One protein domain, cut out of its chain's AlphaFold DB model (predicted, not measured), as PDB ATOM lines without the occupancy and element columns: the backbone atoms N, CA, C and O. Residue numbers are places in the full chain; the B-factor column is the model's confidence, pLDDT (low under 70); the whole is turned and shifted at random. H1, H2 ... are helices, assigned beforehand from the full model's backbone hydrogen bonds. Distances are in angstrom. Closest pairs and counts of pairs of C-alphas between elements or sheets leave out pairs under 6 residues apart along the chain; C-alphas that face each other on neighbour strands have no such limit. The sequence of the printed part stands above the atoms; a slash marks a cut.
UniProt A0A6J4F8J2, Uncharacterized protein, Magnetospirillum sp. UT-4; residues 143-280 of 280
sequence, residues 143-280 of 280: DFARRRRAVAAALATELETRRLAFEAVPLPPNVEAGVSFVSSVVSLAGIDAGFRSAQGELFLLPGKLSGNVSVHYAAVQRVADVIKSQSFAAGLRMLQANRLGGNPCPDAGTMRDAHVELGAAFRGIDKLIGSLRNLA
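AT A GLANCE: This is residues 143 to 280 of the 280 residues of an uncharacterized protein of Magnetospirillum sp. UT-4 (UniProt A0A6J4F8J2). The longest helix, H6, is one side of an elongated four-sided bundle whose other sides are H4, H1 and the two shorter helices H2 and H3, which follow one another along the side opposite H6. H5 lies across one end of this bundle, at the far end from Asp 143. Some of the helices are nearly aligned and others cross at a steep angle. The printed part has 138 residues with six named helices, H1 to H6 in chain order, and no named strand; the class is all helix. The whole is compact, with a radius of gyration of the C-alphas of 16.0 A, and spans 52 by 26 by 22 A, only just elongated.

IN THESE COORDINATES: H6, residues 252 to 277, is 37.7 A long, from C-alpha 252 at (53.496, 6.383, 136.459) to C-alpha 277 at (15.794, 5.349, 137.759). H4, residues 207 to 229, is 32.3 A long. H1, residues 143 to 167, is 35.8 A long and begins with C-alpha 143 at (4.560, 20.010, 137.720). H2 is residues 175 to 189, H3 residues 191 to 202 and H5 residues 232 to 244.

HOW THE PARTS SIT: H6 and H4 touch, closest at the C-alphas of His 216 and Ala 265, 4.5 A apart, and run opposite ways at a steep tilt of 42 degrees. H6 touches H1 with residues 266 to 277 alone; their closest C-alphas, Ala 156 and Ile 273, are 5.0 A apart. H1 and H2 form a helical hairpin at a shallow tilt of 23 degrees, with the C-alphas of Phe 166 and Ser 184 closest at 5.5 A. H1 also touches H3, closest at the C-alphas of Arg 148 and Leu 202, 5.8 A apart. H4 touches H2 with residues 217 to 227 alone, closest at the C-alphas of Ala 189 and Gln 221, 4.9 A apart. H3 and H4, a helical hairpin, only just touch, with 3 pairs of C-alphas within 8 A, the closest those of Asp 192 and Tyr 217 at 6.1 A. H5 touches H2 about perpendicular, at 89 degrees, with the C-alphas of Gly 178 and Leu 236 closest at 5.5 A. H4 and H5 touch only at the corner, where the C-alphas of Ile 227 and Gly 235 are closest at 4.8 A. H1 and H4 are apart, as are H6 and H2, and H6 and H3. Every O i to N i+4 pair is within hydrogen-bond range in H1, H2, H3, H4 and H5, and 21 of 22 are in H6.

THE WHOLE: The two C-alphas farthest apart are those of Asp 143 and Asn 247, 54.0 A. The printed part has no cut and no long link. The mean pLDDT of the printed part is 74.4; residues 169 to 179, 232 to 260 and 262 to 263 are under 70.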
ATOM      1  N   ASP A 143       3.690  19.595 138.820       87.00
ATOM      2  CA  ASP A 143       4.560  20.010 137.720       87.00
ATOM      3  C   ASP A 143       6.036  19.833 138.075       87.00
ATOM      4  O   ASP A 143       6.801  19.278 137.286       87.00
ATOM      5  N   PHE A 144       6.433  20.221 139.288       85.69
ATOM      6  CA  PHE A 144       7.791  20.014 139.781       85.69
ATOM      7  C   PHE A 144       8.150  18.524 139.844       85.69
ATOM      8  O   PHE A 144       9.204  18.126 139.358       85.69
ATOM      9  N   ALA A 145       7.261  17.675 140.371       86.81
ATOM     10  CA  ALA A 145       7.482  16.232 140.429       86.81
ATOM     11  C   ALA A 145       7.586  15.600 139.030       86.81
ATOM     12  O   ALA A 145       8.442  14.745 138.807       86.81
ATOM     13  N   ARG A 146       6.756  16.040 138.073       88.31
ATOM     14  CA  ARG A 146       6.821  15.589 136.673       88.31
ATOM     15  C   ARG A 146       8.131  15.997 136.008       88.31
ATOM     16  O   ARG A 146       8.780  15.150 135.404       88.31
ATOM     17  N   ARG A 147       8.546  17.260 136.154       88.75
ATOM     18  CA  ARG A 147       9.831  17.754 135.633       88.75
ATOM     19  C   ARG A 147      11.001  16.993 136.244       88.75
ATOM     20  O   ARG A 147      11.872  16.535 135.514       88.75
ATOM     21  N   ARG A 148      10.978  16.781 137.563       90.81
ATOM     22  CA  ARG A 148      11.997  16.012 138.286       90.81
ATOM     23  C   ARG A 148      12.129  14.587 137.744       90.81
ATOM     24  O   ARG A 148      13.247  14.164 137.478       90.81
ATOM     25  N   ARG A 149      11.013  13.879 137.528       89.06
ATOM     26  CA  ARG A 149      10.994  12.532 136.924       89.06
ATOM     27  C   ARG A 149      11.529  12.523 135.499       89.06
ATOM     28  O   ARG A 149      12.390  11.715 135.177       89.06
ATOM     29  N   ALA A 150      11.057  13.447 134.661       88.12
ATOM     30  CA  ALA A 150      11.470  13.533 133.264       88.12
ATOM     31  C   ALA A 150      12.977  13.800 133.127       88.12
ATOM     32  O   ALA A 150      13.657  13.136 132.349       88.12
ATOM     33  N   VAL A 151      13.515  14.726 133.926       89.38
ATOM     34  CA  VAL A 151      14.950  15.038 133.934       89.38
ATOM     35  C   VAL A 151      15.766  13.892 134.531       89.38
ATOM     36  O   VAL A 151      16.811  13.552 133.983       89.38
ATOM     37  N   ALA A 152      15.290  13.247 135.602       88.38
ATOM     38  CA  ALA A 152      15.950  12.068 136.161       88.38
ATOM     39  C   ALA A 152      16.029  10.920 135.139       88.38
ATOM     40  O   ALA A 152      17.093  10.323 134.981       88.38
ATOM     41  N   ALA A 153      14.942  10.660 134.409       90.00
ATOM     42  CA  ALA A 153      14.900   9.663 133.346       90.00
ATOM     43  C   ALA A 153      15.873  10.005 132.211       90.00
ATOM     44  O   ALA A 153      16.689   9.165 131.842       90.00
ATOM     45  N   ALA A 154      15.841  11.245 131.709       88.88
ATOM     46  CA  ALA A 154      16.732  11.693 130.642       88.88
ATOM     47  C   ALA A 154      18.213  11.547 131.036       88.88
ATOM     48  O   ALA A 154      18.990  10.938 130.299       88.88
ATOM     49  N   LEU A 155      18.587  11.997 132.238       86.31
ATOM     50  CA  LEU A 155      19.952  11.857 132.754       86.31
ATOM     51  C   LEU A 155      20.354  10.392 132.953       86.31
ATOM     52  O   LEU A 155      21.482  10.025 132.639       86.31
ATOM     53  N   ALA A 156      19.450   9.542 133.450       88.62
ATOM     54  CA  ALA A 156      19.718   8.112 133.584       88.62
ATOM     55  C   ALA A 156      19.993   7.470 132.218       88.62
ATOM     56  O   ALA A 156      20.965   6.728 132.081       88.62
ATOM     57  N   THR A 157      19.181   7.791 131.205       88.12
ATOM     58  CA  THR A 157      19.368   7.279 129.840       88.12
ATOM     59  C   THR A 157      20.643   7.808 129.186       88.12
ATOM     60  O   THR A 157      21.360   7.061 128.522       88.12
ATOM     61  N   GLU A 158      20.984   9.076 129.397       85.81
ATOM     62  CA  GLU A 158      22.203   9.680 128.859       85.81
ATOM     63  C   GLU A 158      23.458   9.060 129.489       85.81
ATOM     64  O   GLU A 158      24.423   8.741 128.797       85.81
ATOM     65  N   LEU A 159      23.430   8.814 130.799       84.12
ATOM     66  CA  LEU A 159      24.521   8.150 131.504       84.12
ATOM     67  C   LEU A 159      24.701   6.702 131.076       84.12
ATOM     68  O   LEU A 159      25.825   6.257 130.852       84.12
ATOM     69  N   GLU A 160      23.599   5.974 130.949       86.56
ATOM     70  CA  GLU A 160      23.619   4.588 130.504       86.56
ATOM     71  C   GLU A 160      24.130   4.466 129.071       86.56
ATOM     72  O   GLU A 160      25.013   3.655 128.807       86.56
ATOM     73  N   THR A 161      23.655   5.308 128.154       85.19
ATOM     74  CA  THR A 161      24.123   5.290 126.760       85.19
ATOM     75  C   THR A 161      25.611   5.608 126.655       85.19
ATOM     76  O   THR A 161      26.314   4.934 125.906       85.19
ATOM     77  N   ARG A 162      26.136   6.561 127.438       80.69
ATOM     78  CA  ARG A 162      27.581   6.858 127.451       80.69
ATOM     79  C   ARG A 162      28.408   5.773 128.124       80.69
ATOM     80  O   ARG A 162      29.503   5.479 127.652       80.69
ATOM     81  N   ARG A 163      27.890   5.144 129.182       83.00
ATOM     82  CA  ARG A 163      28.524   3.974 129.800       83.00
ATOM     83  C   ARG A 163      28.607   2.817 128.803       83.00
ATOM     84  O   ARG A 163      29.683   2.261 128.619       83.00
ATOM     85  N   LEU A 164      27.503   2.483 128.138       82.69
ATOM     86  CA  LEU A 164      27.466   1.429 127.125       82.69
ATOM     87  C   LEU A 164      28.368   1.767 125.937       82.69
ATOM     88  O   LEU A 164      29.086   0.895 125.461       82.69
ATOM     89  N   ALA A 165      28.395   3.028 125.495       76.06
ATOM     90  CA  ALA A 165      29.310   3.481 124.451       76.06
ATOM     91  C   ALA A 165      30.775   3.301 124.866       76.06
ATOM     92  O   ALA A 165      31.579   2.867 124.050       76.06
ATOM     93  N   PHE A 166      31.110   3.582 126.128       75.56
ATOM     94  CA  PHE A 166      32.440   3.351 126.684       75.56
ATOM     95  C   PHE A 166      32.796   1.856 126.755       75.56
ATOM     96  O   PHE A 166      33.893   1.468 126.354       75.56
ATOM     97  N   GLU A 167      31.877   1.008 127.222       75.94
ATOM     98  CA  GLU A 167      32.078  -0.446 127.301       75.94
ATOM     99  C   GLU A 167      32.205  -1.091 125.914       75.94
ATOM    100  O   GLU A 167      33.044  -1.973 125.717       75.94
ATOM    101  N   ALA A 168      31.421  -0.612 124.946       73.12
ATOM    102  CA  ALA A 168      31.423  -1.073 123.563       73.12
ATOM    103  C   ALA A 168      32.705  -0.706 122.807       73.12
ATOM    104  O   ALA A 168      32.958  -1.268 121.741       73.12
ATOM    105  N   VAL A 169      33.525   0.213 123.333       67.56
ATOM    106  CA  VAL A 169      34.804   0.531 122.704       67.56
ATOM    107  C   VAL A 169      35.713  -0.698 122.762       67.56
ATOM    108  O   VAL A 169      36.057  -1.140 123.870       67.56
ATOM    109  N   PRO A 170      36.148  -1.241 121.610       65.69
ATOM    110  CA  PRO A 170      37.012  -2.407 121.594       65.69
ATOM    111  C   PRO A 170      38.320  -2.132 122.339       65.69
ATOM    112  O   PRO A 170      38.873  -1.032 122.306       65.69
ATOM    113  N   LEU A 171      38.807  -3.150 123.046       63.88
ATOM    114  CA  LEU A 171      40.142  -3.129 123.628       63.88
ATOM    115  C   LEU A 171      41.158  -3.054 122.476       63.88
ATOM    116  O   LEU A 171      41.111  -3.892 121.576       63.88
ATOM    117  N   PRO A 172      42.043  -2.053 122.453       53.25
ATOM    118  CA  PRO A 172      43.003  -1.914 121.368       53.25
ATOM    119  C   PRO A 172      44.010  -3.066 121.362       53.25
ATOM    120  O   PRO A 172      44.383  -3.577 122.418       53.25
ATOM    121  N   PRO A 173      44.408  -3.489 120.150       54.31
ATOM    122  CA  PRO A 173      45.599  -2.916 119.506       54.31
ATOM    123  C   PRO A 173      45.310  -1.940 118.346       54.31
ATOM    124  O   PRO A 173      46.238  -1.340 117.808       54.31
ATOM    125  N   ASN A 174      44.041  -1.735 117.970       56.94
ATOM    126  CA  ASN A 174      43.657  -0.859 116.855       56.94
ATOM    127  C   ASN A 174      43.616   0.625 117.262       56.94
ATOM    128  O   ASN A 174      42.968   0.995 118.242       56.94
ATOM    129  N   VAL A 175      44.268   1.493 116.481       59.16
ATOM    130  CA  VAL A 175      44.361   2.947 116.735       59.16
ATOM    131  C   VAL A 175      42.979   3.617 116.735       59.16
ATOM    132  O   VAL A 175      42.707   4.463 117.587       59.16
ATOM    133  N   GLU A 176      42.071   3.181 115.856       59.34
ATOM    134  CA  GLU A 176      40.693   3.691 115.772       59.34
ATOM    135  C   GLU A 176      39.879   3.432 117.048       59.34
ATOM    136  O   GLU A 176      39.103   4.285 117.483       59.34
ATOM    137  N   ALA A 177      40.118   2.295 117.712       62.34
ATOM    138  CA  ALA A 177      39.481   1.953 118.981       62.34
ATOM    139  C   ALA A 177      39.895   2.905 120.111       62.34
ATOM    140  O   ALA A 177      39.149   3.144 121.054       62.34
ATOM    141  N   GLY A 178      41.089   3.488 120.028       63.81
ATOM    142  CA  GLY A 178      41.518   4.463 121.015       63.81
ATOM    143  C   GLY A 178      40.887   5.849 120.819       63.81
ATOM    144  O   GLY A 178      40.676   6.552 121.804       63.81
ATOM    145  N   VAL A 179      40.540   6.238 119.582       69.56
ATOM    146  CA  VAL A 179      39.837   7.506 119.293       69.56
ATOM    147  C   VAL A 179      38.440   7.482 119.884       69.56
ATOM    148  O   VAL A 179      38.053   8.412 120.593       69.56
ATOM    149  N   SER A 180      37.708   6.392 119.657       73.56
ATOM    150  CA  SER A 180      36.393   6.195 120.264       73.56
ATOM    151  C   SER A 180      36.484   6.108 121.787       73.56
ATOM    152  O   SER A 180      35.637   6.673 122.474       73.56
ATOM    153  N   PHE A 181      37.547   5.509 122.335       71.62
ATOM    154  CA  PHE A 181      37.771   5.456 123.782       71.62
ATOM    155  C   PHE A 181      37.959   6.845 124.405       71.62
ATOM    156  O   PHE A 181      37.239   7.214 125.333       71.62
ATOM    157  N   VAL A 182      38.912   7.626 123.887       75.12
ATOM    158  CA  VAL A 182      39.203   8.989 124.356       75.12
ATOM    159  C   VAL A 182      37.962   9.873 124.228       75.12
ATOM    160  O   VAL A 182      37.609  10.581 125.170       75.12
ATOM    161  N   SER A 183      37.268   9.785 123.091       76.19
ATOM    162  CA  SER A 183      36.027  10.520 122.845       76.19
ATOM    163  C   SER A 183      34.943  10.174 123.870       76.19
ATOM    164  O   SER A 183      34.322  11.074 124.434       76.19
ATOM    165  N   SER A 184      34.771   8.891 124.207       74.94
ATOM    166  CA  SER A 184      33.820   8.451 125.235       74.94
ATOM    167  C   SER A 184      34.156   8.999 126.627       74.94
ATOM    168  O   SER A 184      33.252   9.439 127.335       74.94
ATOM    169  N   VAL A 185      35.437   9.047 127.016       76.38
ATOM    170  CA  VAL A 185      35.867   9.631 128.305       76.38
ATOM    171  C   VAL A 185      35.598  11.137 128.355       76.38
ATOM    172  O   VAL A 185      35.052  11.635 129.338       76.38
ATOM    173  N   VAL A 186      35.928  11.866 127.285       79.44
ATOM    174  CA  VAL A 186      35.674  13.315 127.192       79.44
ATOM    175  C   VAL A 186      34.173  13.610 127.173       79.44
ATOM    176  O   VAL A 186      33.715  14.534 127.844       79.44
ATOM    177  N   SER A 187      33.394  12.800 126.456       77.81
ATOM    178  CA  SER A 187      31.935  12.891 126.437       77.81
ATOM    179  C   SER A 187      31.354  12.671 127.833       77.81
ATOM    180  O   SER A 187      30.506  13.442 128.277       77.81
ATOM    181  N   LEU A 188      31.842  11.682 128.582       77.62
ATOM    182  CA  LEU A 188      31.396  11.436 129.953       77.62
ATOM    183  C   LEU A 188      31.712  12.619 130.885       77.62
ATOM    184  O   LEU A 188      30.870  12.987 131.699       77.62
ATOM    185  N   ALA A 189      32.870  13.266 130.720       76.38
ATOM    186  CA  ALA A 189      33.246  14.455 131.489       76.38
ATOM    187  C   ALA A 189      32.273  15.638 131.280       76.38
ATOM    188  O   ALA A 189      31.950  16.363 132.218       76.38
ATOM    189  N   GLY A 190      31.743  15.797 130.061       76.50
ATOM    190  CA  GLY A 190      30.857  16.906 129.695       76.50
ATOM    191  C   GLY A 190      29.465  16.907 130.346       76.50
ATOM    192  O   GLY A 190      28.784  17.928 130.281       76.50
ATOM    193  N   ILE A 191      29.026  15.813 130.987       77.06
ATOM    194  CA  ILE A 191      27.697  15.750 131.640       77.06
ATOM    195  C   ILE A 191      27.634  16.624 132.897       77.06
ATOM    196  O   ILE A 191      26.560  17.086 133.281       77.06
ATOM    197  N   ASP A 192      28.770  16.878 133.539       75.06
ATOM    198  CA  ASP A 192      28.828  17.455 134.879       75.06
ATOM    199  C   ASP A 192      28.118  18.819 134.993       75.06
ATOM    200  O   ASP A 192      27.352  19.046 135.928       75.06
ATOM    201  N   ALA A 193      28.264  19.702 134.001       73.38
ATOM    202  CA  ALA A 193      27.563  20.991 133.988       73.38
ATOM    203  C   ALA A 193      26.031  20.825 133.916       73.38
ATOM    204  O   ALA A 193      25.290  21.466 134.671       73.38
ATOM    205  N   GLY A 194      25.555  19.918 133.055       77.31
ATOM    206  CA  GLY A 194      24.135  19.582 132.933       77.31
ATOM    207  C   GLY A 194      23.591  18.964 134.220       77.31
ATOM    208  O   GLY A 194      22.570  19.404 134.742       77.31
ATOM    209  N   PHE A 195      24.327  18.025 134.810       82.94
ATOM    210  CA  PHE A 195      23.955  17.402 136.075       82.94
ATOM    211  C   PHE A 195      23.904  18.407 137.236       82.94
ATOM    212  O   PHE A 195      22.924  18.422 137.979       82.94
ATOM    213  N   ARG A 196      24.918  19.270 137.404       83.06
ATOM    214  CA  ARG A 196      24.950  20.262 138.495       83.06
ATOM    215  C   ARG A 196      23.812  21.269 138.386       83.06
ATOM    216  O   ARG A 196      23.201  21.590 139.405       83.06
ATOM    217  N   SER A 197      23.511  21.738 137.174       82.50
ATOM    218  CA  SER A 197      22.377  22.642 136.946       82.50
ATOM    219  C   SER A 197      21.047  21.972 137.310       82.50
ATOM    220  O   SER A 197      20.294  22.503 138.125       82.50
ATOM    221  N   ALA A 198      20.818  20.744 136.836       84.12
ATOM    222  CA  ALA A 198      19.617  19.977 137.144       84.12
ATOM    223  C   ALA A 198      19.503  19.621 138.640       84.12
ATOM    224  O   ALA A 198      18.416  19.657 139.216       84.12
ATOM    225  N   GLN A 199      20.621  19.314 139.299       85.75
ATOM    226  CA  GLN A 199      20.677  19.049 140.735       85.75
ATOM    227  C   GLN A 199      20.350  20.302 141.562       85.75
ATOM    228  O   GLN A 199      19.648  20.183 142.566       85.75
ATOM    229  N   GLY A 200      20.838  21.478 141.154       83.44
ATOM    230  CA  GLY A 200      20.564  22.753 141.822       83.44
ATOM    231  C   GLY A 200      19.120  23.232 141.654       83.44
ATOM    232  O   GLY A 200      18.557  23.799 142.586       83.44
ATOM    233  N   GLU A 201      18.505  22.968 140.499       85.69
ATOM    234  CA  GLU A 201      17.125  23.377 140.213       85.69
ATOM    235  C   GLU A 201      16.082  22.396 140.776       85.69
ATOM    236  O   GLU A 201      15.062  22.811 141.329       85.69
ATOM    237  N   LEU A 202      16.320  21.086 140.644       85.88
ATOM    238  CA  LEU A 202      15.302  20.056 140.885       85.88
ATOM    239  C   LEU A 202      15.564  19.189 142.117       85.88
ATOM    240  O   LEU A 202      14.739  18.323 142.425       85.88
ATOM    241  N   PHE A 203      16.687  19.393 142.816       85.44
ATOM    242  CA  PHE A 203      17.100  18.582 143.966       85.44
ATOM    243  C   PHE A 203      16.966  17.079 143.670       85.44
ATOM    244  O   PHE A 203      16.298  16.335 144.396       85.44
ATOM    245  N   LEU A 204      17.541  16.639 142.541       83.62
ATOM    246  CA  LEU A 204      17.372  15.277 142.032       83.62
ATOM    247  C   LEU A 204      17.782  14.254 143.094       83.62
ATOM    248  O   LEU A 204      16.966  13.422 143.488       83.62
ATOM    249  N   LEU A 205      19.003  14.373 143.613       83.19
ATOM    250  CA  LEU A 205      19.597  13.436 144.560       83.19
ATOM    251  C   LEU A 205      19.772  14.037 145.965       83.19
ATOM    252  O   LEU A 205      19.960  15.246 146.106       83.19
ATOM    253  N   PRO A 206      19.787  13.200 147.019       80.94
ATOM    254  CA  PRO A 206      20.222  13.597 148.355       80.94
ATOM    255  C   PRO A 206      21.652  14.156 148.352       80.94
ATOM    256  O   PRO A 206      22.512  13.639 147.639       80.94
ATOM    257  N   GLY A 207      21.940  15.126 149.228       76.94
ATOM    258  CA  GLY A 207      23.228  15.842 149.269       76.94
ATOM    259  C   GLY A 207      24.478  14.948 149.329       76.94
ATOM    260  O   GLY A 207      25.489  15.244 148.698       76.94
ATOM    261  N   LYS A 208      24.401  13.806 150.029       78.12
ATOM    262  CA  LYS A 208      25.498  12.821 150.087       78.12
ATOM    263  C   LYS A 208      25.768  12.169 148.726       78.12
ATOM    264  O   LYS A 208      26.919  11.985 148.349       78.12
ATOM    265  N   LEU A 209      24.711  11.825 147.986       75.75
ATOM    266  CA  LEU A 209      24.829  11.200 146.669       75.75
ATOM    267  C   LEU A 209      25.277  12.219 145.623       75.75
ATOM    268  O   LEU A 209      26.193  11.923 144.867       75.75
ATOM    269  N   SER A 210      24.722  13.434 145.625       76.25
ATOM    270  CA  SER A 210      25.173  14.492 144.710       76.25
ATOM    271  C   SER A 210      26.638  14.882 144.939       76.25
ATOM    272  O   SER A 210      27.356  15.134 143.975       76.25
ATOM    273  N   GLY A 211      27.102  14.871 146.196       74.56
ATOM    274  CA  GLY A 211      28.513  15.066 146.537       74.56
ATOM    275  C   GLY A 211      29.409  13.994 145.914       74.56
ATOM    276  O   GLY A 211      30.350  14.324 145.198       74.56
ATOM    277  N   ASN A 212      29.069  12.714 146.078       72.25
ATOM    278  CA  ASN A 212      29.836  11.617 145.475       72.25
ATOM    279  C   ASN A 212      29.865  11.697 143.943       72.25
ATOM    280  O   ASN A 212      30.899  11.459 143.328       72.25
ATOM    281  N   VAL A 213      28.749  12.084 143.324       71.31
ATOM    282  CA  VAL A 213      28.665  12.264 141.869       71.31
ATOM    283  C   VAL A 213      29.615  13.358 141.395       71.31
ATOM    284  O   VAL A 213      30.357  13.141 140.443       71.31
ATOM    285  N   SER A 214      29.666  14.493 142.098       70.50
ATOM    286  CA  SER A 214      30.608  15.566 141.765       70.50
ATOM    287  C   SER A 214      32.073  15.124 141.875       70.50
ATOM    288  O   SER A 214      32.889  15.522 141.051       70.50
ATOM    289  N   VAL A 215      32.403  14.235 142.822       71.56
ATOM    290  CA  VAL A 215      33.750  13.651 142.953       71.56
ATOM    291  C   VAL A 215      34.059  12.713 141.785       71.56
ATOM    292  O   VAL A 215      35.147  12.779 141.214       71.56
ATOM    293  N   HIS A 216      33.104  11.869 141.386       74.06
ATOM    294  CA  HIS A 216      33.276  10.967 140.247       74.06
ATOM    295  C   HIS A 216      33.437  11.728 138.925       74.06
ATOM    296  O   HIS A 216      34.322  11.395 138.143       74.06
ATOM    297  N   TYR A 217      32.664  12.792 138.697       74.25
ATOM    298  CA  TYR A 217      32.864  13.650 137.528       74.25
ATOM    299  C   TYR A 217      34.154  14.453 137.600       74.25
ATOM    300  O   TYR A 217      34.823  14.576 136.585       74.25
ATOM    301  N   ALA A 218      34.562  14.939 138.775       73.00
ATOM    302  CA  ALA A 218      35.850  15.610 138.931       73.00
ATOM    303  C   ALA A 218      37.030  14.677 138.605       73.00
ATOM    304  O   ALA A 218      38.028  15.120 138.044       73.00
ATOM    305  N   ALA A 219      36.924  13.385 138.924       73.12
ATOM    306  CA  ALA A 219      37.872  12.364 138.477       73.12
ATOM    307  C   ALA A 219      37.865  12.207 136.946       73.12
ATOM    308  O   ALA A 219      38.907  12.347 136.311       73.12
ATOM    309  N   VAL A 220      36.696  11.994 136.329       77.12
ATOM    310  CA  VAL A 220      36.578  11.848 134.861       77.12
ATOM    311  C   VAL A 220      37.061  13.107 134.127       77.12
ATOM    312  O   VAL A 220      37.744  13.006 133.111       77.12
ATOM    313  N   GLN A 221      36.773  14.290 134.666       80.25
ATOM    314  CA  GLN A 221      37.205  15.580 134.141       80.25
ATOM    315  C   GLN A 221      38.720  15.759 134.249       80.25
ATOM    316  O   GLN A 221      39.341  16.156 133.270       80.25
ATOM    317  N   ARG A 222      39.335  15.403 135.386       76.00
ATOM    318  CA  ARG A 222      40.800  15.413 135.527       76.00
ATOM    319  C   ARG A 222      41.461  14.504 134.498       76.00
ATOM    320  O   ARG A 222      42.405  14.924 133.840       76.00
ATOM    321  N   VAL A 223      40.922  13.300 134.288       74.94
ATOM    322  CA  VAL A 223      41.402  12.394 133.235       74.94
ATOM    323  C   VAL A 223      41.231  13.026 131.851       74.94
ATOM    324  O   VAL A 223      42.166  13.008 131.054       74.94
ATOM    325  N   ALA A 224      40.077  13.628 131.563       80.12
ATOM    326  CA  ALA A 224      39.828  14.309 130.295       80.12
ATOM    327  C   ALA A 224      40.791  15.483 130.056       80.12
ATOM    328  O   ALA A 224      41.274  15.652 128.940       80.12
ATOM    329  N   ASP A 225      41.103  16.272 131.081       81.94
ATOM    330  CA  ASP A 225      42.013  17.414 130.973       81.94
ATOM    331  C   ASP A 225      43.469  16.967 130.800       81.94
ATOM    332  O   ASP A 225      44.186  17.537 129.975       81.94
ATOM    333  N   VAL A 226      43.873  15.870 131.453       74.19
ATOM    334  CA  VAL A 226      45.159  15.214 131.175       74.19
ATOM    335  C   VAL A 226      45.221  14.772 129.711       74.19
ATOM    336  O   VAL A 226      46.186  15.104 129.026       74.19
ATOM    337  N   ILE A 227      44.184  14.108 129.186       73.69
ATOM    338  CA  ILE A 227      44.156  13.676 127.778       73.69
ATOM    339  C   ILE A 227      44.236  14.870 126.819       73.69
ATOM    340  O   ILE A 227      44.977  14.805 125.842       73.69
ATOM    341  N   LYS A 228      43.510  15.962 127.095       79.06
ATOM    342  CA  LYS A 228      43.533  17.184 126.269       79.06
ATOM    343  C   LYS A 228      44.897  17.874 126.266       79.06
ATOM    344  O   LYS A 228      45.255  18.490 125.270       79.06
ATOM    345  N   SER A 229      45.625  17.809 127.382       77.31
ATOM    346  CA  SER A 229      46.956  18.416 127.523       77.31
ATOM    347  C   SER A 229      48.075  17.615 126.847       77.31
ATOM    348  O   SER A 229      49.172  18.133 126.648       77.31
ATOM    349  N   GLN A 230      47.810  16.356 126.495       71.75
ATOM    350  CA  GLN A 230      48.765  15.441 125.880       71.75
ATOM    351  C   GLN A 230      48.505  15.308 124.376       71.75
ATOM    352  O   GLN A 230      47.414  15.589 123.881       71.75
ATOM    353  N   SER A 231      49.500  14.822 123.626       71.12
ATOM    354  CA  SER A 231      49.236  14.411 122.245       71.12
ATOM    355  C   SER A 231      48.206  13.280 122.245       71.12
ATOM    356  O   SER A 231      48.230  12.402 123.112       71.12
ATOM    357  N   PHE A 232      47.304  13.277 121.264       67.25
ATOM    358  CA  PHE A 232      46.237  12.281 121.173       67.25
ATOM    359  C   PHE A 232      46.775  10.840 121.273       67.25
ATOM    360  O   PHE A 232      46.237  10.031 122.023       67.25
ATOM    361  N   ALA A 233      47.900  10.548 120.612       65.19
ATOM    362  CA  ALA A 233      48.580   9.254 120.684       65.19
ATOM    363  C   ALA A 233      49.123   8.918 122.088       65.19
ATOM    364  O   ALA A 233      49.095   7.754 122.489       65.19
ATOM    365  N   ALA A 234      49.596   9.908 122.853       65.94
ATOM    366  CA  ALA A 234      50.038   9.720 124.234       65.94
ATOM    367  C   ALA A 234      48.855   9.482 125.185       65.94
ATOM    368  O   ALA A 234      48.907   8.555 125.993       65.94
ATOM    369  N   GLY A 235      47.760  10.238 125.036       66.88
ATOM    370  CA  GLY A 235      46.515  10.009 125.777       66.88
ATOM    371  C   GLY A 235      45.913   8.630 125.489       66.88
ATOM    372  O   GLY A 235      45.473   7.937 126.402       66.88
ATOM    373  N   LEU A 236      45.983   8.183 124.232       68.31
ATOM    374  CA  LEU A 236      45.617   6.829 123.823       68.31
ATOM    375  C   LEU A 236      46.455   5.795 124.574       68.31
ATOM    376  O   LEU A 236      45.906   4.997 125.320       68.31
ATOM    377  N   ARG A 237      47.786   5.846 124.447       69.12
ATOM    378  CA  ARG A 237      48.702   4.895 125.096       69.12
ATOM    379  C   ARG A 237      48.532   4.877 126.616       69.12
ATOM    380  O   ARG A 237      48.558   3.803 127.204       69.12
ATOM    381  N   MET A 238      48.278   6.032 127.234       66.81
ATOM    382  CA  MET A 238      47.943   6.148 128.656       66.81
ATOM    383  C   MET A 238      46.687   5.340 129.010       66.81
ATOM    384  O   MET A 238      46.696   4.527 129.930       66.81
ATOM    385  N   LEU A 239      45.597   5.529 128.268       67.94
ATOM    386  CA  LEU A 239      44.335   4.836 128.523       67.94
ATOM    387  C   LEU A 239      44.387   3.343 128.162       67.94
ATOM    388  O   LEU A 239      43.719   2.525 128.791       67.94
ATOM    389  N   GLN A 240      45.206   2.980 127.177       68.19
ATOM    390  CA  GLN A 240      45.460   1.601 126.767       68.19
ATOM    391  C   GLN A 240      46.248   0.827 127.820       68.19
ATOM    392  O   GLN A 240      45.824  -0.258 128.220       68.19
ATOM    393  N   ALA A 241      47.341   1.413 128.319       63.75
ATOM    394  CA  ALA A 241      48.110   0.872 129.438       63.75
ATOM    395  C   ALA A 241      47.214   0.664 130.673       63.75
ATOM    396  O   ALA A 241      47.277  -0.380 131.320       63.75
ATOM    397  N   ASN A 242      46.285   1.598 130.921       59.91
ATOM    398  CA  ASN A 242      45.296   1.506 131.999       59.91
ATOM    399  C   ASN A 242      44.288   0.359 131.836       59.91
ATOM    400  O   ASN A 242      43.819  -0.167 132.843       59.91
ATOM    401  N   ARG A 243      43.912  -0.014 130.607       61.62
ATOM    402  CA  ARG A 243      42.893  -1.052 130.359       61.62
ATOM    403  C   ARG A 243      43.493  -2.456 130.232       61.62
ATOM    404  O   ARG A 243      42.812  -3.427 130.541       61.62
ATOM    405  N   LEU A 244      44.752  -2.554 129.798       62.38
ATOM    406  CA  LEU A 244      45.476  -3.815 129.582       62.38
ATOM    407  C   LEU A 244      46.421  -4.195 130.736       62.38
ATOM    408  O   LEU A 244      46.961  -5.296 130.735       62.38
ATOM    409  N   GLY A 245      46.621  -3.316 131.725       58.28
ATOM    410  CA  GLY A 245      47.436  -3.603 132.912       58.28
ATOM    411  C   GLY A 245      48.946  -3.695 132.651       58.28
ATOM    412  O   GLY A 245      49.658  -4.290 133.456       58.28
ATOM    413  N   GLY A 246      49.445  -3.132 131.543       53.00
ATOM    414  CA  GLY A 246      50.842  -3.257 131.112       53.00
ATOM    415  C   GLY A 246      51.609  -1.929 131.071       53.00
ATOM    416  O   GLY A 246      51.168  -1.014 130.390       53.00
ATOM    417  N   ASN A 247      52.751  -1.906 131.781       50.06
ATOM    418  CA  ASN A 247      53.963  -1.050 131.755       50.06
ATOM    419  C   ASN A 247      53.901   0.480 131.498       50.06
ATOM    420  O   ASN A 247      53.020   0.997 130.819       50.06
ATOM    421  N   PRO A 248      54.859   1.238 132.079       50.31
ATOM    422  CA  PRO A 248      54.638   2.609 132.498       50.31
ATOM    423  C   PRO A 248      54.671   3.566 131.316       50.31
ATOM    424  O   PRO A 248      55.647   3.745 130.595       50.31
ATOM    425  N   CYS A 249      53.567   4.259 131.192       49.97
ATOM    426  CA  CYS A 249      53.518   5.617 130.727       49.97
ATOM    427  C   CYS A 249      54.487   6.512 131.565       49.97
ATOM    428  O   CYS A 249      54.705   6.240 132.747       49.97
ATOM    429  N   PRO A 250      55.093   7.564 130.975       52.62
ATOM    430  CA  PRO A 250      56.284   8.269 131.496       52.62
ATOM    431  C   PRO A 250      56.131   8.993 132.849       52.62
ATOM    432  O   PRO A 250      57.108   9.519 133.369       52.62
ATOM    433  N   ASP A 251      54.933   8.994 133.433       58.69
ATOM    434  CA  ASP A 251      54.596   9.619 134.715       58.69
ATOM    435  C   ASP A 251      53.681   8.687 135.549       58.69
ATOM    436  O   ASP A 251      52.484   8.910 135.756       58.69
ATOM    437  N   ALA A 252      54.236   7.532 135.929       54.50
ATOM    438  CA  ALA A 252      53.496   6.383 136.459       54.50
ATOM    439  C   ALA A 252      52.678   6.671 137.737       54.50
ATOM    440  O   ALA A 252      51.701   5.969 137.996       54.50
ATOM    441  N   GLY A 253      53.047   7.691 138.522       60.31
ATOM    442  CA  GLY A 253      52.314   8.108 139.726       60.31
ATOM    443  C   GLY A 253      50.967   8.744 139.385       60.31
ATOM    444  O   GLY A 253      49.919   8.187 139.709       60.31
ATOM    445  N   THR A 254      50.998   9.835 138.615       58.41
ATOM    446  CA  THR A 254      49.812  10.551 138.115       58.41
ATOM    447  C   THR A 254      48.852   9.617 137.365       58.41
ATOM    448  O   THR A 254      47.632   9.779 137.403       58.41
ATOM    449  N   MET A 255      49.393   8.586 136.710       55.47
ATOM    450  CA  MET A 255      48.616   7.644 135.904       55.47
ATOM    451  C   MET A 255      48.022   6.478 136.692       55.47
ATOM    452  O   MET A 255      46.913   6.043 136.375       55.47
ATOM    453  N   ARG A 256      48.680   6.028 137.765       61.12
ATOM    454  CA  ARG A 256      48.083   5.075 138.709       61.12
ATOM    455  C   ARG A 256      46.908   5.706 139.456       61.12
ATOM    456  O   ARG A 256      45.880   5.052 139.626       61.12
ATOM    457  N   ASP A 257      47.028   6.981 139.812       65.50
ATOM    458  CA  ASP A 257      45.956   7.729 140.470       65.50
ATOM    459  C   ASP A 257      44.771   7.945 139.522       65.50
ATOM    460  O   ASP A 257      43.643   7.591 139.862       65.50
ATOM    461  N   ALA A 258      45.023   8.379 138.282       62.22
ATOM    462  CA  ALA A 258      43.995   8.488 137.243       62.22
ATOM    463  C   ALA A 258      43.267   7.152 136.974       62.22
ATOM    464  O   ALA A 258      42.058   7.138 136.733       62.22
ATOM    465  N   HIS A 259      43.979   6.020 137.046       62.44
ATOM    466  CA  HIS A 259      43.408   4.680 136.882       62.44
ATOM    467  C   HIS A 259      42.448   4.308 138.020       62.44
ATOM    468  O   HIS A 259      41.315   3.881 137.774       62.44
ATOM    469  N   VAL A 260      42.886   4.481 139.270       65.94
ATOM    470  CA  VAL A 260      42.050   4.214 140.449       65.94
ATOM    471  C   VAL A 260      40.828   5.133 140.450       65.94
ATOM    472  O   VAL A 260      39.714   4.684 140.733       65.94
ATOM    473  N   GLU A 261      41.015   6.394 140.062       70.12
ATOM    474  CA  GLU A 261      39.953   7.390 139.976       70.12
ATOM    475  C   GLU A 261      38.915   7.065 138.895       70.12
ATOM    476  O   GLU A 261      37.714   7.112 139.174       70.12
ATOM    477  N   LEU A 262      39.339   6.663 137.692       68.88
ATOM    478  CA  LEU A 262      38.423   6.301 136.609       68.88
ATOM    479  C   LEU A 262      37.633   5.024 136.944       68.88
ATOM    480  O   LEU A 262      36.413   4.977 136.769       68.88
ATOM    481  N   GLY A 263      38.297   4.003 137.495       67.25
ATOM    482  CA  GLY A 263      37.637   2.770 137.936       67.25
ATOM    483  C   GLY A 263      36.642   2.995 139.081       67.25
ATOM    484  O   GLY A 263      35.573   2.379 139.110       67.25
ATOM    485  N   ALA A 264      36.953   3.902 140.012       70.25
ATOM    486  CA  ALA A 264      36.024   4.323 141.056       70.25
ATOM    487  C   ALA A 264      34.846   5.135 140.489       70.25
ATOM    488  O   ALA A 264      33.713   4.943 140.936       70.25
ATOM    489  N   ALA A 265      35.089   5.993 139.493       72.44
ATOM    490  CA  ALA A 265      34.056   6.779 138.823       72.44
ATOM    491  C   ALA A 265      33.003   5.899 138.138       72.44
ATOM    492  O   ALA A 265      31.811   6.095 138.376       72.44
ATOM    493  N   PHE A 266      33.412   4.869 137.390       72.25
ATOM    494  CA  PHE A 266      32.466   3.957 136.730       72.25
ATOM    495  C   PHE A 266      31.590   3.172 137.714       72.25
ATOM    496  O   PHE A 266      30.378   3.093 137.525       72.25
ATOM    497  N   ARG A 267      32.149   2.682 138.829       74.69
ATOM    498  CA  ARG A 267      31.335   2.039 139.884       74.69
ATOM    499  C   ARG A 267      30.345   3.010 140.536       74.69
ATOM    500  O   ARG A 267      29.292   2.591 141.018       74.69
ATOM    501  N   GLY A 268      30.693   4.294 140.595       76.12
ATOM    502  CA  GLY A 268      29.810   5.359 141.066       76.12
ATOM    503  C   GLY A 268      28.655   5.641 140.104       76.12
ATOM    504  O   GLY A 268      27.522   5.832 140.551       76.12
ATOM    505  N   ILE A 269      28.923   5.604 138.796       79.62
ATOM    506  CA  ILE A 269      27.932   5.846 137.735       79.62
ATOM    507  C   ILE A 269      26.805   4.807 137.770       79.62
ATOM    508  O   ILE A 269      25.642   5.170 137.630       79.62
ATOM    509  N   ASP A 270      27.091   3.542 138.070       82.56
ATOM    510  CA  ASP A 270      26.048   2.506 138.151       82.56
ATOM    511  C   ASP A 270      25.055   2.752 139.281       82.56
ATOM    512  O   ASP A 270      23.835   2.654 139.113       82.56
ATOM    513  N   LYS A 271      25.580   3.142 140.445       83.38
ATOM    514  CA  LYS A 271      24.755   3.527 141.595       83.38
ATOM    515  C   LYS A 271      23.938   4.780 141.293       83.38
ATOM    516  O   LYS A 271      22.800   4.896 141.754       83.38
ATOM    517  N   LEU A 272      24.506   5.705 140.523       81.38
ATOM    518  CA  LEU A 272      23.838   6.921 140.079       81.38
ATOM    519  C   LEU A 272      22.672   6.605 139.139       81.38
ATOM    520  O   LEU A 272      21.561   7.060 139.397       81.38
ATOM    521  N   ILE A 273      22.900   5.786 138.110       86.06
ATOM    522  CA  ILE A 273      21.859   5.344 137.171       86.06
ATOM    523  C   ILE A 273      20.725   4.657 137.938       86.06
ATOM    524  O   ILE A 273      19.562   5.004 137.747       86.06
ATOM    525  N   GLY A 274      21.047   3.746 138.865       86.31
ATOM    526  CA  GLY A 274      20.043   3.100 139.717       86.31
ATOM    527  C   GLY A 274      19.243   4.095 140.566       86.31
ATOM    528  O   GLY A 274      18.022   4.006 140.650       86.31
ATOM    529  N   SER A 275      19.912   5.093 141.147       85.25
ATOM    530  CA  SER A 275      19.255   6.124 141.965       85.25
ATOM    531  C   SER A 275      18.349   7.043 141.141       85.25
ATOM    532  O   SER A 275      17.261   7.386 141.593       85.25
ATOM    533  N   LEU A 276      18.774   7.430 139.935       85.75
ATOM    534  CA  LEU A 276      17.984   8.261 139.024       85.75
ATOM    535  C   LEU A 276      16.773   7.504 138.469       85.75
ATOM    536  O   LEU A 276      15.692   8.077 138.385       85.75
ATOM    537  N   ARG A 277      16.915   6.209 138.172       88.75
ATOM    538  CA  ARG A 277      15.794   5.349 137.759       88.75
ATOM    539  C   ARG A 277      14.737   5.195 138.843       88.75
ATOM    540  O   ARG A 277      13.560   5.238 138.533       88.75
ATOM    541  N   ASN A 278      15.144   5.082 140.106       87.44
ATOM    542  CA  ASN A 278      14.200   5.017 141.227       87.44
ATOM    543  C   ASN A 278      13.412   6.325 141.429       87.44
ATOM    544  O   ASN A 278      12.416   6.338 142.151       87.44
ATOM    545  N   LEU A 279      13.886   7.432 140.853       83.44
ATOM    546  CA  LEU A 279      13.231   8.736 140.913       83.44
ATOM    547  C   LEU A 279      12.312   9.011 139.724       83.44
ATOM    548  O   LEU A 279      11.477   9.906 139.864       83.44
ATOM    549  N   ALA A 280      12.504   8.317 138.598       79.50
ATOM    550  CA  ALA A 280      11.720   8.433 137.369       79.50
ATOM    551  C   ALA A 280      10.363   7.727 137.506       79.50
ATOM    552  O   ALA A 280       9.350   8.346 137.099       79.50
TER     553      ALA A 280